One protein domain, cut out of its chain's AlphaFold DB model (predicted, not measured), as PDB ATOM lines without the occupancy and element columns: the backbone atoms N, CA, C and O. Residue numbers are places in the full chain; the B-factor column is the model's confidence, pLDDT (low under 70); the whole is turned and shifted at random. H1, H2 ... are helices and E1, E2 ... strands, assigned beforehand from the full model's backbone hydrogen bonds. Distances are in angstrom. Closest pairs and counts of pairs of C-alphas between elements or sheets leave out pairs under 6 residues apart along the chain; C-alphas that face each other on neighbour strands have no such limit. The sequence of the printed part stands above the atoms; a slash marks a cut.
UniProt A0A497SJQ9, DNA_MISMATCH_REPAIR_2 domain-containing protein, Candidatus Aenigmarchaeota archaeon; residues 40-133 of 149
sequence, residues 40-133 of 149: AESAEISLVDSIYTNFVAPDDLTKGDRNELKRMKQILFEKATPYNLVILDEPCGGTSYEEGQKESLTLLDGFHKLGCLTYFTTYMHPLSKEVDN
ATOM      1  N   ALA A  40      -4.018  22.024 -49.930       94.06
ATOM      2  CA  ALA A  40      -3.565  20.817 -49.244       94.06
ATOM      3  C   ALA A  40      -3.045  19.782 -50.251       94.06
ATOM      4  O   ALA A  40      -3.487  19.754 -51.397       94.06
ATOM      5  N   GLU A  41      -2.138  18.903 -49.814       96.31
ATOM      6  CA  GLU A  41      -1.697  17.746 -50.612       96.31
ATOM      7  C   GLU A  41      -2.849  16.752 -50.839       96.31
ATOM      8  O   GLU A  41      -3.018  16.210 -51.927       96.31
ATOM      9  N   SER A  42      -3.684  16.553 -49.815       94.81
ATOM     10  CA  SER A  42      -4.940  15.807 -49.893       94.81
ATOM     11  C   SER A  42      -5.944  16.356 -48.876       94.81
ATOM     12  O   SER A  42      -5.556  16.895 -47.837       94.81
ATOM     13  N   ALA A  43      -7.242  16.248 -49.173       91.81
ATOM     14  CA  ALA A  43      -8.298  16.694 -48.271       91.81
ATOM     15  C   ALA A  43      -9.554  15.825 -48.400       91.81
ATOM     16  O   ALA A  43     -10.081  15.636 -49.494       91.81
ATOM     17  N   GLU A  44     -10.066  15.360 -47.262       92.00
ATOM     18  CA  GLU A  44     -11.396  14.767 -47.136       92.00
ATOM     19  C   GLU A  44     -12.229  15.674 -46.228       92.00
ATOM     20  O   GLU A  44     -11.903  15.875 -45.055       92.00
ATOM     21  N   ILE A  45     -13.276  16.278 -46.788       91.44
ATOM     22  CA  ILE A  45     -14.044  17.332 -46.123       91.44
ATOM     23  C   ILE A  45     -15.509  16.913 -46.068       91.44
ATOM     24  O   ILE A  45     -16.147  16.672 -47.090       91.44
ATOM     25  N   SER A  46     -16.049  16.834 -44.852       90.25
ATOM     26  CA  SER A  46     -17.479  16.618 -44.631       90.25
ATOM     27  C   SER A  46     -18.265  17.885 -44.953       90.25
ATOM     28  O   SER A  46     -17.833  18.980 -44.599       90.25
ATOM     29  N   LEU A  47     -19.432  17.742 -45.583       92.94
ATOM     30  CA  LEU A  47     -20.329  18.870 -45.828       92.94
ATOM     31  C   LEU A  47     -20.892  19.410 -44.511       92.94
ATOM     32  O   LEU A  47     -21.263  18.639 -43.623       92.94
ATOM     33  N   VAL A  48     -20.974  20.734 -44.417       95.06
ATOM     34  CA  VAL A  48     -21.639  21.453 -43.332       95.06
ATOM     35  C   VAL A  48     -22.631  22.463 -43.900       95.06
ATOM     36  O   VAL A  48     -22.373  23.099 -44.923       95.06
ATOM     37  N   ASP A  49     -23.749  22.653 -43.210       95.25
ATOM     38  CA  ASP A  49     -24.788  23.599 -43.635       95.25
ATOM     39  C   ASP A  49     -24.347  25.050 -43.424       95.25
ATOM     40  O   ASP A  49     -24.778  25.970 -44.118       95.25
ATOM     41  N   SER A  50     -23.506  25.283 -42.415       95.38
ATOM     42  CA  SER A  50     -23.046  26.609 -42.018       95.38
ATOM     43  C   SER A  50     -21.742  26.538 -41.233       95.38
ATOM     44  O   SER A  50     -21.480  25.575 -40.505       95.38
ATOM     45  N   ILE A  51     -20.945  27.600 -41.373       95.69
ATOM     46  CA  ILE A  51     -19.736  27.850 -40.590       95.69
ATOM     47  C   ILE A  51     -20.047  28.996 -39.627       95.69
ATOM     48  O   ILE A  51     -20.372  30.102 -40.059       95.69
ATOM     49  N   TYR A  52     -19.946  28.741 -38.326       95.56
ATOM     50  CA  TYR A  52     -20.129  29.740 -37.280       95.56
ATOM     51  C   TYR A  52     -18.796  30.090 -36.641       95.56
ATOM     52  O   TYR A  52     -18.033  29.200 -36.268       95.56
ATOM     53  N   THR A  53     -18.533  31.387 -36.476       93.69
ATOM     54  CA  THR A  53     -17.285  31.869 -35.882       93.69
ATOM     55  C   THR A  53     -17.516  33.017 -34.912       93.69
ATOM     56  O   THR A  53     -18.430  33.813 -35.123       93.69
ATOM     57  N   ASN A  54     -16.653  33.160 -33.909       90.81
ATOM     58  CA  ASN A  54     -16.596  34.353 -33.057       90.81
ATOM     59  C   ASN A  54     -15.648  35.444 -33.593       90.81
ATOM     60  O   ASN A  54     -15.464  36.466 -32.937       90.81
ATOM     61  N   PHE A  55     -15.067  35.256 -34.786       85.25
ATOM     62  CA  PHE A  55     -14.250  36.285 -35.422       85.25
ATOM     63  C   PHE A  55     -15.053  37.575 -35.605       85.25
ATOM     64  O   PHE A  55     -16.181  37.566 -36.102       85.25
ATOM     65  N   VAL A  56     -14.453  38.694 -35.211       72.12
ATOM     66  CA  VAL A  56     -15.075  40.011 -35.332       72.12
ATOM     67  C   VAL A  56     -14.972  40.469 -36.785       72.12
ATOM     68  O   VAL A  56     -13.875  40.552 -37.339       72.12
ATOM     69  N   ALA A  57     -16.115  40.758 -37.410       64.12
ATOM     70  CA  ALA A  57     -16.132  41.450 -38.691       64.12
ATOM     71  C   ALA A  57     -15.560  42.868 -38.498       64.12
ATOM     72  O   ALA A  57     -15.850  43.481 -37.469       64.12
ATOM     73  N   PRO A  58     -14.793  43.416 -39.456       57.88
ATOM     74  CA  PRO A  58     -14.205  44.755 -39.340       57.88
ATOM     75  C   PRO A  58     -15.213  45.837 -38.910       57.88
ATOM     76  O   PRO A  58     -14.890  46.702 -38.101       57.88
ATOM     77  N   ASP A  59     -16.461  45.720 -39.367       57.91
ATOM     78  CA  ASP A  59     -17.546  46.673 -39.096       57.91
ATOM     79  C   ASP A  59     -18.111  46.597 -37.662       57.91
ATOM     80  O   ASP A  59     -18.801  47.508 -37.203       57.91
ATOM     81  N   ASP A  60     -17.824  45.516 -36.934       57.19
ATOM     82  CA  ASP A  60     -18.330  45.248 -35.582       57.19
ATOM     83  C   ASP A  60     -17.298  45.542 -34.477       57.19
ATOM     84  O   ASP A  60     -17.612  45.395 -33.292       57.19
ATOM     85  N   LEU A  61     -16.098  46.015 -34.840       56.00
ATOM     86  CA  LEU A  61     -15.018  46.365 -33.902       56.00
ATOM     87  C   LEU A  61     -15.429  47.439 -32.876       56.00
ATOM     88  O   LEU A  61     -14.863  47.510 -31.790       56.00
ATOM     89  N   THR A  62     -16.438  48.256 -33.186       57.00
ATOM     90  CA  THR A  62     -16.926  49.339 -32.317       57.00
ATOM     91  C   THR A  62     -17.954  48.888 -31.272       57.00
ATOM     92  O   THR A  62     -18.300  49.670 -30.386       57.00
ATOM     93  N   LYS A  63     -18.458  47.645 -31.341       54.75
ATOM     94  CA  LYS A  63     -19.614  47.183 -30.543       54.75
ATOM     95  C   LYS A  63     -19.265  46.385 -29.277       54.75
ATOM     96  O   LYS A  63     -20.181  46.005 -28.550       54.75
ATOM     97  N   GLY A  64     -17.984  46.167 -28.978       57.03
ATOM     98  CA  GLY A  64     -17.504  45.571 -27.720       57.03
ATOM     99  C   GLY A  64     -17.794  44.071 -27.510       57.03
ATOM    100  O   GLY A  64     -18.671  43.472 -28.138       57.03
ATOM    101  N   ASP A  65     -17.070  43.468 -26.563       59.28
ATOM    102  CA  ASP A  65     -16.946  42.008 -26.378       59.28
ATOM    103  C   ASP A  65     -18.227  41.294 -25.906       59.28
ATOM    104  O   ASP A  65     -18.442  40.113 -26.183       59.28
ATOM    105  N   ARG A  66     -19.158  41.993 -25.239       63.06
ATOM    106  CA  ARG A  66     -20.424  41.381 -24.771       63.06
ATOM    107  C   ARG A  66     -21.331  40.931 -25.918       63.06
ATOM    108  O   ARG A  66     -22.130  40.006 -25.749       63.06
ATOM    109  N   ASN A  67     -21.206  41.559 -27.085       76.50
ATOM    110  CA  ASN A  67     -21.946  41.150 -28.275       76.50
ATOM    111  C   ASN A  67     -21.404  39.844 -28.865       76.50
ATOM    112  O   ASN A  67     -22.178  39.076 -29.430       76.50
ATOM    113  N   GLU A  68     -20.117  39.542 -28.683       83.81
ATOM    114  CA  GLU A  68     -19.520  38.280 -29.116       83.81
ATOM    115  C   GLU A  68     -20.147  37.091 -28.383       83.81
ATOM    116  O   GLU A  68     -20.776  36.243 -29.019       83.81
ATOM    117  N   LEU A  69     -20.078  37.078 -27.047       87.44
ATOM    118  CA  LEU A  69     -20.645  35.997 -26.238       87.44
ATOM    119  C   LEU A  69     -22.155  35.848 -26.466       87.44
ATOM    120  O   LEU A  69     -22.658  34.730 -26.588       87.44
ATOM    121  N   LYS A  70     -22.890  36.965 -26.575       88.69
ATOM    122  CA  LYS A  70     -24.326  36.933 -26.882       88.69
ATOM    123  C   LYS A  70     -24.598  36.260 -28.229       88.69
ATOM    124  O   LYS A  70     -25.475  35.401 -28.297       88.69
ATOM    125  N   ARG A  71     -23.840  36.597 -29.280       88.75
ATOM    126  CA  ARG A  71     -23.959  35.952 -30.600       88.75
ATOM    127  C   ARG A  71     -23.640  34.463 -30.529       88.75
ATOM    128  O   ARG A  71     -24.379  33.669 -31.097       88.75
ATOM    129  N   MET A  72     -22.588  34.075 -29.812       92.38
ATOM    130  CA  MET A  72     -22.212  32.665 -29.659       92.38
ATOM    131  C   MET A  72     -23.290  31.859 -28.929       92.38
ATOM    132  O   MET A  72     -23.635  30.768 -29.374       92.38
ATOM    133  N   LYS A  73     -23.871  32.411 -27.857       93.81
ATOM    134  CA  LYS A  73     -25.016  31.804 -27.164       93.81
ATOM    135  C   LYS A  73     -26.235  31.710 -28.073       93.81
ATOM    136  O   LYS A  73     -26.879  30.671 -28.104       93.81
ATOM    137  N   GLN A  74     -26.524  32.752 -28.849       94.00
ATOM    138  CA  GLN A  74     -27.625  32.718 -29.809       94.00
ATOM    139  C   GLN A  74     -27.418  31.621 -30.861       94.00
ATOM    140  O   GLN A  74     -28.336  30.869 -31.166       94.00
ATOM    141  N   ILE A  75     -26.199  31.488 -31.389       95.38
ATOM    142  CA  ILE A  75     -25.851  30.403 -32.309       95.38
ATOM    143  C   ILE A  75     -26.082  29.053 -31.629       95.38
ATOM    144  O   ILE A  75     -26.782  28.217 -32.189       95.38
ATOM    145  N   LEU A  76     -25.545  28.859 -30.422       96.25
ATOM    146  CA  LEU A  76     -25.668  27.610 -29.678       96.25
ATOM    147  C   LEU A  76     -27.128  27.215 -29.413       96.25
ATOM    148  O   LEU A  76     -27.490  26.063 -29.625       96.25
ATOM    149  N   PHE A  77     -27.948  28.145 -28.926       95.88
ATOM    150  CA  PHE A  77     -29.293  27.830 -28.439       95.88
ATOM    151  C   PHE A  77     -30.381  27.900 -29.514       95.88
ATOM    152  O   PHE A  77     -31.410  27.254 -29.352       95.88
ATOM    153  N   GLU A  78     -30.181  28.665 -30.592       96.12
ATOM    154  CA  GLU A  78     -31.244  28.929 -31.577       96.12
ATOM    155  C   GLU A  78     -30.930  28.421 -32.989       96.12
ATOM    156  O   GLU A  78     -31.853  28.277 -33.788       96.12
ATOM    157  N   LYS A  79     -29.655  28.192 -33.340       95.75
ATOM    158  CA  LYS A  79     -29.256  27.958 -34.743       95.75
ATOM    159  C   LYS A  79     -28.474  26.672 -34.975       95.75
ATOM    160  O   LYS A  79     -28.605  26.072 -36.035       95.75
ATOM    161  N   ALA A  80     -27.622  26.288 -34.031       95.25
ATOM    162  CA  ALA A  80     -26.653  25.228 -34.234       95.25
ATOM    163  C   ALA A  80     -27.313  23.845 -34.328       95.25
ATOM    164  O   ALA A  80     -28.190  23.481 -33.549       95.25
ATOM    165  N   THR A  81     -26.820  23.054 -35.271       94.12
ATOM    166  CA  THR A  81     -27.200  21.669 -35.543       94.12
ATOM    167  C   THR A  81     -25.936  20.802 -35.623       94.12
ATOM    168  O   THR A  81     -24.838  21.336 -35.822       94.12
ATOM    169  N   PRO A  82     -26.060  19.463 -35.552       93.25
ATOM    170  CA  PRO A  82     -24.918  18.562 -35.718       93.25
ATOM    171  C   PRO A  82     -24.157  18.733 -37.049       93.25
ATOM    172  O   PRO A  82     -22.995  18.346 -37.141       93.25
ATOM    173  N   TYR A  83     -24.785  19.329 -38.070       93.81
ATOM    174  CA  TYR A  83     -24.219  19.540 -39.408       93.81
ATOM    175  C   TYR A  83     -23.519  20.898 -39.562       93.81
ATOM    176  O   TYR A  83     -23.350  21.397 -40.673       93.81
ATOM    177  N   ASN A  84     -23.134  21.551 -38.464       94.62
ATOM    178  CA  ASN A  84     -22.432  22.833 -38.510       94.62
ATOM    179  C   ASN A  84     -20.964  22.705 -38.101       94.62
ATOM    180  O   ASN A  84     -20.614  21.945 -37.193       94.62
ATOM    181  N   LEU A  85     -20.119  23.516 -38.743       95.75
ATOM    182  CA  LEU A  85     -18.746  23.773 -38.317       95.75
ATOM    183  C   LEU A  85     -18.741  24.998 -37.402       95.75
ATOM    184  O   LEU A  85     -19.130  26.088 -37.814       95.75
ATOM    185  N   VAL A  86     -18.274  24.832 -36.171       95.94
ATOM    186  CA  VAL A  86     -18.155  25.906 -35.182       95.94
ATOM    187  C   VAL A  86     -16.677  26.152 -34.898       95.94
ATOM    188  O   VAL A  86     -15.963  25.235 -34.501       95.94
ATOM    189  N   ILE A  87     -16.211  27.383 -35.091       95.38
ATOM    190  CA  ILE A  87     -14.832  27.803 -34.822       95.38
ATOM    191  C   ILE A  87     -14.862  28.923 -33.786       95.38
ATOM    192  O   ILE A  87     -15.326  30.025 -34.064       95.38
ATOM    193  N   LEU A  88     -14.365  28.641 -32.589       93.75
ATOM    194  CA  LEU A  88     -14.281  29.603 -31.498       93.75
ATOM    195  C   LEU A  88     -12.810  29.865 -31.201       93.75
ATOM    196  O   LEU A  88     -12.096  28.957 -30.781       93.75
ATOM    197  N   ASP A  89     -12.357  31.086 -31.447       91.31
ATOM    198  CA  ASP A  89     -10.985  31.516 -31.228       91.31
ATOM    199  C   ASP A  89     -10.901  32.397 -29.981       91.31
ATOM    200  O   ASP A  89     -11.358  33.537 -30.002       91.31
ATOM    201  N   GLU A  90     -10.374  31.841 -28.891       88.38
ATOM    202  CA  GLU A  90     -10.237  32.495 -27.583       88.38
ATOM    203  C   GLU A  90     -11.491  33.268 -27.122       88.38
ATOM    204  O   GLU A  90     -11.400  34.455 -26.784       88.38
ATOM    205  N   PRO A  91     -12.674  32.625 -27.088       88.00
ATOM    206  CA  PRO A  91     -13.899  33.328 -26.746       88.00
ATOM    207  C   PRO A  91     -13.869  33.853 -25.310       88.00
ATOM    208  O   PRO A  91     -13.207  33.301 -24.432       88.00
ATOM    209  N   CYS A  92     -14.659  34.897 -25.057       84.69
ATOM    210  CA  CYS A  92     -14.771  35.549 -23.746       84.69
ATOM    211  C   CYS A  92     -13.480  36.244 -23.262       84.69
ATOM    212  O   CYS A  92     -13.309  36.441 -22.058       84.69
ATOM    213  N   GLY A  93     -12.586  36.654 -24.171       75.25
ATOM    214  CA  GLY A  93     -11.330  37.335 -23.819       75.25
ATOM    215  C   GLY A  93     -11.493  38.701 -23.132       75.25
ATOM    216  O   GLY A  93     -10.597  39.121 -22.405       75.25
ATOM    217  N   GLY A  94     -12.633  39.375 -23.319       72.12
ATOM    218  CA  GLY A  94     -12.952  40.684 -22.726       72.12
ATOM    219  C   GLY A  94     -13.646  40.649 -21.362       72.12
ATOM    220  O   GLY A  94     -14.226  41.642 -20.928       72.12
ATOM    221  N   THR A  95     -13.694  39.486 -20.716       78.12
ATOM    222  CA  THR A  95     -14.399  39.257 -19.444       78.12
ATOM    223  C   THR A  95     -13.400  38.846 -18.354       78.12
ATOM    224  O   THR A  95     -12.257  38.502 -18.658       78.12
ATOM    225  N   SER A  96     -13.792  38.904 -17.072       87.00
ATOM    226  CA  SER A  96     -12.946  38.397 -15.984       87.00
ATOM    227  C   SER A  96     -12.575  36.926 -16.223       87.00
ATOM    228  O   SER A  96     -13.331  36.183 -16.848       87.00
ATOM    229  N   TYR A  97     -11.406  36.492 -15.744       86.62
ATOM    230  CA  TYR A  97     -10.907  35.138 -16.016       86.62
ATOM    231  C   TYR A  97     -11.899  34.045 -15.577       86.62
ATOM    232  O   TYR A  97     -12.168  33.118 -16.339       86.62
ATOM    233  N   GLU A  98     -12.481  34.177 -14.381       88.75
ATOM    234  CA  GLU A  98     -13.426  33.199 -13.829       88.75
ATOM    235  C   GLU A  98     -14.737  33.133 -14.625       88.75
ATOM    236  O   GLU A  98     -15.211  32.049 -14.974       88.75
ATOM    237  N   GLU A  99     -15.311  34.290 -14.963       88.94
ATOM    238  CA  GLU A  99     -16.523  34.357 -15.781       88.94
ATOM    239  C   GLU A  99     -16.250  33.859 -17.205       88.94
ATOM    240  O   GLU A  99     -17.014  33.047 -17.729       88.94
ATOM    241  N   GLY A 100     -15.135  34.271 -17.815       88.88
ATOM    242  CA  GLY A 100     -14.732  33.834 -19.149       88.88
ATOM    243  C   GLY A 100     -14.514  32.324 -19.221       88.88
ATOM    244  O   GLY A 100     -14.942  31.684 -20.184       88.88
ATOM    245  N   GLN A 101     -13.932  31.726 -18.180       90.25
ATOM    246  CA  GLN A 101     -13.786  30.276 -18.062       90.25
ATOM    247  C   GLN A 101     -15.145  29.573 -17.972       90.25
ATOM    248  O   GLN A 101     -15.381  28.591 -18.681       90.25
ATOM    249  N   LYS A 102     -16.052  30.067 -17.122       91.44
ATOM    250  CA  LYS A 102     -17.395  29.494 -16.948       91.44
ATOM    251  C   LYS A 102     -18.209  29.548 -18.243       91.44
ATOM    252  O   LYS A 102     -18.862  28.571 -18.615       91.44
ATOM    253  N   GLU A 103     -18.148  30.671 -18.944       92.56
ATOM    254  CA  GLU A 103     -18.855  30.870 -20.206       92.56
ATOM    255  C   GLU A 103     -18.255  30.022 -21.333       92.56
ATOM    256  O   GLU A 103     -18.986  29.347 -22.060       92.56
ATOM    257  N   SER A 104     -16.927  29.935 -21.409       92.12
ATOM    258  CA  SER A 104     -16.233  29.066 -22.366       92.12
ATOM    259  C   SER A 104     -16.576  27.587 -22.165       92.12
ATOM    260  O   SER A 104     -16.839  26.880 -23.138       92.12
ATOM    261  N   LEU A 105     -16.645  27.118 -20.912       91.50
ATOM    262  CA  LEU A 105     -17.103  25.763 -20.588       91.50
ATOM    263  C   LEU A 105     -18.558  25.530 -21.003       91.50
ATOM    264  O   LEU A 105     -18.875  24.456 -21.508       91.50
ATOM    265  N   THR A 106     -19.425  26.527 -20.815       94.00
ATOM    266  CA  THR A 106     -20.839  26.455 -21.215       94.00
ATOM    267  C   THR A 106     -20.973  26.307 -22.731       94.00
ATOM    268  O   THR A 106     -21.728  25.461 -23.206       94.00
ATOM    269  N   LEU A 107     -20.204  27.086 -23.496       94.19
ATOM    270  CA  LEU A 107     -20.182  27.005 -24.956       94.19
ATOM    271  C   LEU A 107     -19.641  25.651 -25.431       94.19
ATOM    272  O   LEU A 107     -20.281  24.995 -26.251       94.19
ATOM    273  N   LEU A 108     -18.500  25.211 -24.889       92.19
ATOM    274  CA  LEU A 108     -17.893  23.927 -25.242       92.19
ATOM    275  C   LEU A 108     -18.832  22.751 -24.933       92.19
ATOM    276  O   LEU A 108     -19.004  21.876 -25.778       92.19
ATOM    277  N   ASP A 109     -19.473  22.750 -23.761       93.31
ATOM    278  CA  ASP A 109     -20.439  21.722 -23.363       93.31
ATOM    279  C   ASP A 109     -21.675  21.703 -24.266       93.31
ATOM    280  O   ASP A 109     -22.094  20.639 -24.724       93.31
ATOM    281  N   GLY A 110     -22.222  22.875 -24.586       94.38
ATOM    282  CA  GLY A 110     -23.374  22.993 -25.471       94.38
ATOM    283  C   GLY A 110     -23.097  22.453 -26.874       94.38
ATOM    284  O   GLY A 110     -23.808  21.565 -27.348       94.38
ATOM    285  N   PHE A 111     -22.032  22.928 -27.527       93.81
ATOM    286  CA  PHE A 111     -21.676  22.451 -28.869       93.81
ATOM    287  C   PHE A 111     -21.265  20.976 -28.862       93.81
ATOM    288  O   PHE A 111     -21.579  20.236 -29.799       93.81
ATOM    289  N   HIS A 112     -20.630  20.512 -27.782       92.19
ATOM    290  CA  HIS A 112     -20.335  19.098 -27.609       92.19
ATOM    291  C   HIS A 112     -21.613  18.247 -27.573       92.19
ATOM    292  O   HIS A 112     -21.673  17.250 -28.298       92.19
ATOM    293  N   LYS A 113     -22.619  18.639 -26.779       92.88
ATOM    294  CA  LYS A 113     -23.907  17.934 -26.654       92.88
ATOM    295  C   LYS A 113     -24.704  17.922 -27.954       92.88
ATOM    296  O   LYS A 113     -25.315  16.907 -28.270       92.88
ATOM    297  N   LEU A 114     -24.652  19.008 -28.727       93.06
ATOM    298  CA  LEU A 114     -25.272  19.072 -30.054       93.06
ATOM    299  C   LEU A 114     -24.586  18.170 -31.087       93.06
ATOM    300  O   LEU A 114     -25.172  17.879 -32.119       93.06
ATOM    301  N   GLY A 115     -23.351  17.728 -30.841       91.50
ATOM    302  CA  GLY A 115     -22.615  16.914 -31.808       91.50
ATOM    303  C   GLY A 115     -22.014  17.712 -32.965       91.50
ATOM    304  O   GLY A 115     -21.601  17.102 -33.947       91.50
ATOM    305  N   CYS A 116     -21.929  19.040 -32.846       91.44
ATOM    306  CA  CYS A 116     -21.322  19.889 -33.867       91.44
ATOM    307  C   CYS A 116     -19.833  19.560 -34.051       91.44
ATOM    308  O   CYS A 116     -19.125  19.225 -33.091       91.44
ATOM    309  N   LEU A 117     -19.334  19.731 -35.276       93.25
ATOM    310  CA  LEU A 117     -17.900  19.781 -35.530       93.25
ATOM    311  C   LEU A 117     -17.368  21.094 -34.950       93.25
ATOM    312  O   LEU A 117     -17.727  22.171 -35.421       93.25
ATOM    313  N   THR A 118     -16.536  21.024 -33.911       94.00
ATOM    314  CA  THR A 118     -16.098  22.220 -33.175       94.00
ATOM    315  C   THR A 118     -14.583  22.303 -33.072       94.00
ATOM    316  O   THR A 118     -13.937  21.360 -32.617       94.00
ATOM    317  N   TYR A 119     -14.044  23.459 -33.453       94.44
ATOM    318  CA  TYR A 119     -12.684  23.907 -33.183       94.44
ATOM    319  C   TYR A 119     -12.744  24.990 -32.110       94.44
ATOM    320  O   TYR A 119     -13.418  26.000 -32.293       94.44
ATOM    321  N   PHE A 120     -12.055  24.782 -30.994       93.12
ATOM    322  CA  PHE A 120     -12.062  25.703 -29.860       93.12
ATOM    323  C   PHE A 120     -10.626  26.035 -29.469       93.12
ATOM    324  O   PHE A 120      -9.927  25.168 -28.954       93.12
ATOM    325  N   THR A 121     -10.160  27.260 -29.684       91.75
ATOM    326  CA  THR A 121      -8.839  27.687 -29.212       91.75
ATOM    327  C   THR A 121      -8.963  28.347 -27.843       91.75
ATOM    328  O   THR A 121      -9.903  29.087 -27.553       91.75
ATOM    329  N   THR A 122      -8.017  28.050 -26.961       87.50
ATOM    330  CA  THR A 122      -7.961  28.661 -25.640       87.50
ATOM    331  C   THR A 122      -6.533  28.691 -25.100       87.50
ATOM    332  O   THR A 122      -5.619  28.016 -25.593       87.50
ATOM    333  N   TYR A 123      -6.335  29.521 -24.085       85.00
ATOM    334  CA  TYR A 123      -5.184  29.493 -23.181       85.00
ATOM    335  C   TYR A 123      -5.598  29.064 -21.761       85.00
ATOM    336  O   TYR A 123      -4.777  29.026 -20.847       85.00
ATOM    337  N   MET A 124      -6.881  28.749 -21.549       83.38
ATOM    338  CA  MET A 124      -7.417  28.356 -20.252       83.38
ATOM    339  C   MET A 124      -7.116  26.879 -19.986       83.38
ATOM    340  O   MET A 124      -7.820  25.982 -20.453       83.38
ATOM    341  N   HIS A 125      -6.090  26.621 -19.173       82.12
ATOM    342  CA  HIS A 125      -5.714  25.269 -18.748       82.12
ATOM    343  C   HIS A 125      -6.864  24.428 -18.168       82.12
ATOM    344  O   HIS A 125      -6.917  23.238 -18.482       82.12
ATOM    345  N   PRO A 126      -7.803  24.984 -17.378       84.50
ATOM    346  CA  PRO A 126      -8.919  24.195 -16.868       84.50
ATOM    347  C   PRO A 126      -9.798  23.580 -17.963       84.50
ATOM    348  O   PRO A 126     -10.209  22.436 -17.816       84.50
ATOM    349  N   LEU A 127     -10.043  24.283 -19.078       84.06
ATOM    350  CA  LEU A 127     -10.836  23.738 -20.190       84.06
ATOM    351  C   LEU A 127     -10.150  22.525 -20.821       84.06
ATOM    352  O   LEU A 127     -10.784  21.500 -21.055       84.06
ATOM    353  N   SER A 128      -8.845  22.636 -21.056       85.31
ATOM    354  CA  SER A 128      -8.032  21.533 -21.571       85.31
ATOM    355  C   SER A 128      -8.066  20.337 -20.627       85.31
ATOM    356  O   SER A 128      -8.266  19.215 -21.078       85.31
ATOM    357  N   LYS A 129      -7.958  20.573 -19.315       88.31
ATOM    358  CA  LYS A 129      -8.005  19.504 -18.315       88.31
ATOM    359  C   LYS A 129      -9.329  18.734 -18.352       88.31
ATOM    360  O   LYS A 129      -9.320  17.518 -18.229       88.31
ATOM    361  N   GLU A 130     -10.457  19.410 -18.568       90.44
ATOM    362  CA  GLU A 130     -11.759  18.742 -18.713       90.44
ATOM    363  C   GLU A 130     -11.811  17.820 -19.945       90.44
ATOM    364  O   GLU A 130     -12.398  16.739 -19.884       90.44
ATOM    365  N   VAL A 131     -11.169  18.218 -21.049       89.44
ATOM    366  CA  VAL A 131     -11.025  17.377 -22.249       89.44
ATOM    367  C   VAL A 131     -10.123  16.174 -21.964       89.44
ATOM    368  O   VAL A 131     -10.512  15.053 -22.280       89.44
ATOM    369  N   ASP A 132      -8.971  16.381 -21.317       89.75
ATOM    370  CA  ASP A 132      -8.034  15.301 -20.958       89.75
ATOM    371  C   ASP A 132      -8.654  14.296 -19.979       89.75
ATOM    372  O   ASP A 132      -8.424  13.093 -20.085       89.75
ATOM    373  N   ASN A 133      -9.507  14.771 -19.068       91.69
ATOM    374  CA  ASN A 133     -10.267  13.934 -18.137       91.69
ATOM    375  C   ASN A 133     -11.385  13.125 -18.821       91.69
ATOM    376  O   ASN A 133     -12.109  12.390 -18.152       91.69
TER     377      ASN A 133
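Overview. This is residues 40 to 133 of the 149 residues of the protein "DNA_MISMATCH_REPAIR_2 domain-containing protein" of Candidatus Aenigmarchaeota archaeon (UniProt A0A497SJQ9). A small sheet of three parallel strands has two helices, H1 and H2, side by side over one face as a second layer; H3 packs on H2, and residues 40 to 45 stick out. The printed part has 94 residues, with three named helices and three named strands in the order E1 H1 E2 H2 E3 H3 along the chain; the sheet's order is E1 E2 E3, all parallel, and the class is mixed, helices and strands. The whole is compact, radius of gyration of the C-alphas 13.9 A, spans 40 by 39 by 30 A.

Arrangement. E1, residues 50 to 53, is parallel to E2, residues 84 to 89 (N 52 to O 85, 2.8 A). E2 is parallel to E3, residues 117 to 122 (N 88 to O 119, 2.8 A). H1, residues 66 to 79, and H2, residues 97 to 114, are on the sheet, each in a strand-helix-strand unit, two parallel neighbour strands with a helix between them: E1, H1, E2 and E2, H2, E3, each with a right-handed crossover. H1 and H2 touch, closest C-alphas Leu 76 and Phe 111, 6.6 A. H3, residues 125 to 132, touches H2 at a shallow tilt of 25 degrees, closest C-alphas Leu 127 and Leu 105, 6.6 A. Every O i to N i+4 pair in the helices is within hydrogen-bond range.

Along the chain. C-alpha 50 of E1 is at (-23.046, 26.609, -42.018), C-alpha 132 of H3 at (-8.034, 15.301, -20.958). H2 is 25.7 A long.

Size, cuts and confidence. The printed part has no cut. The link from E1 to H1 is long; residues 57 to 66 have pLDDT under 70.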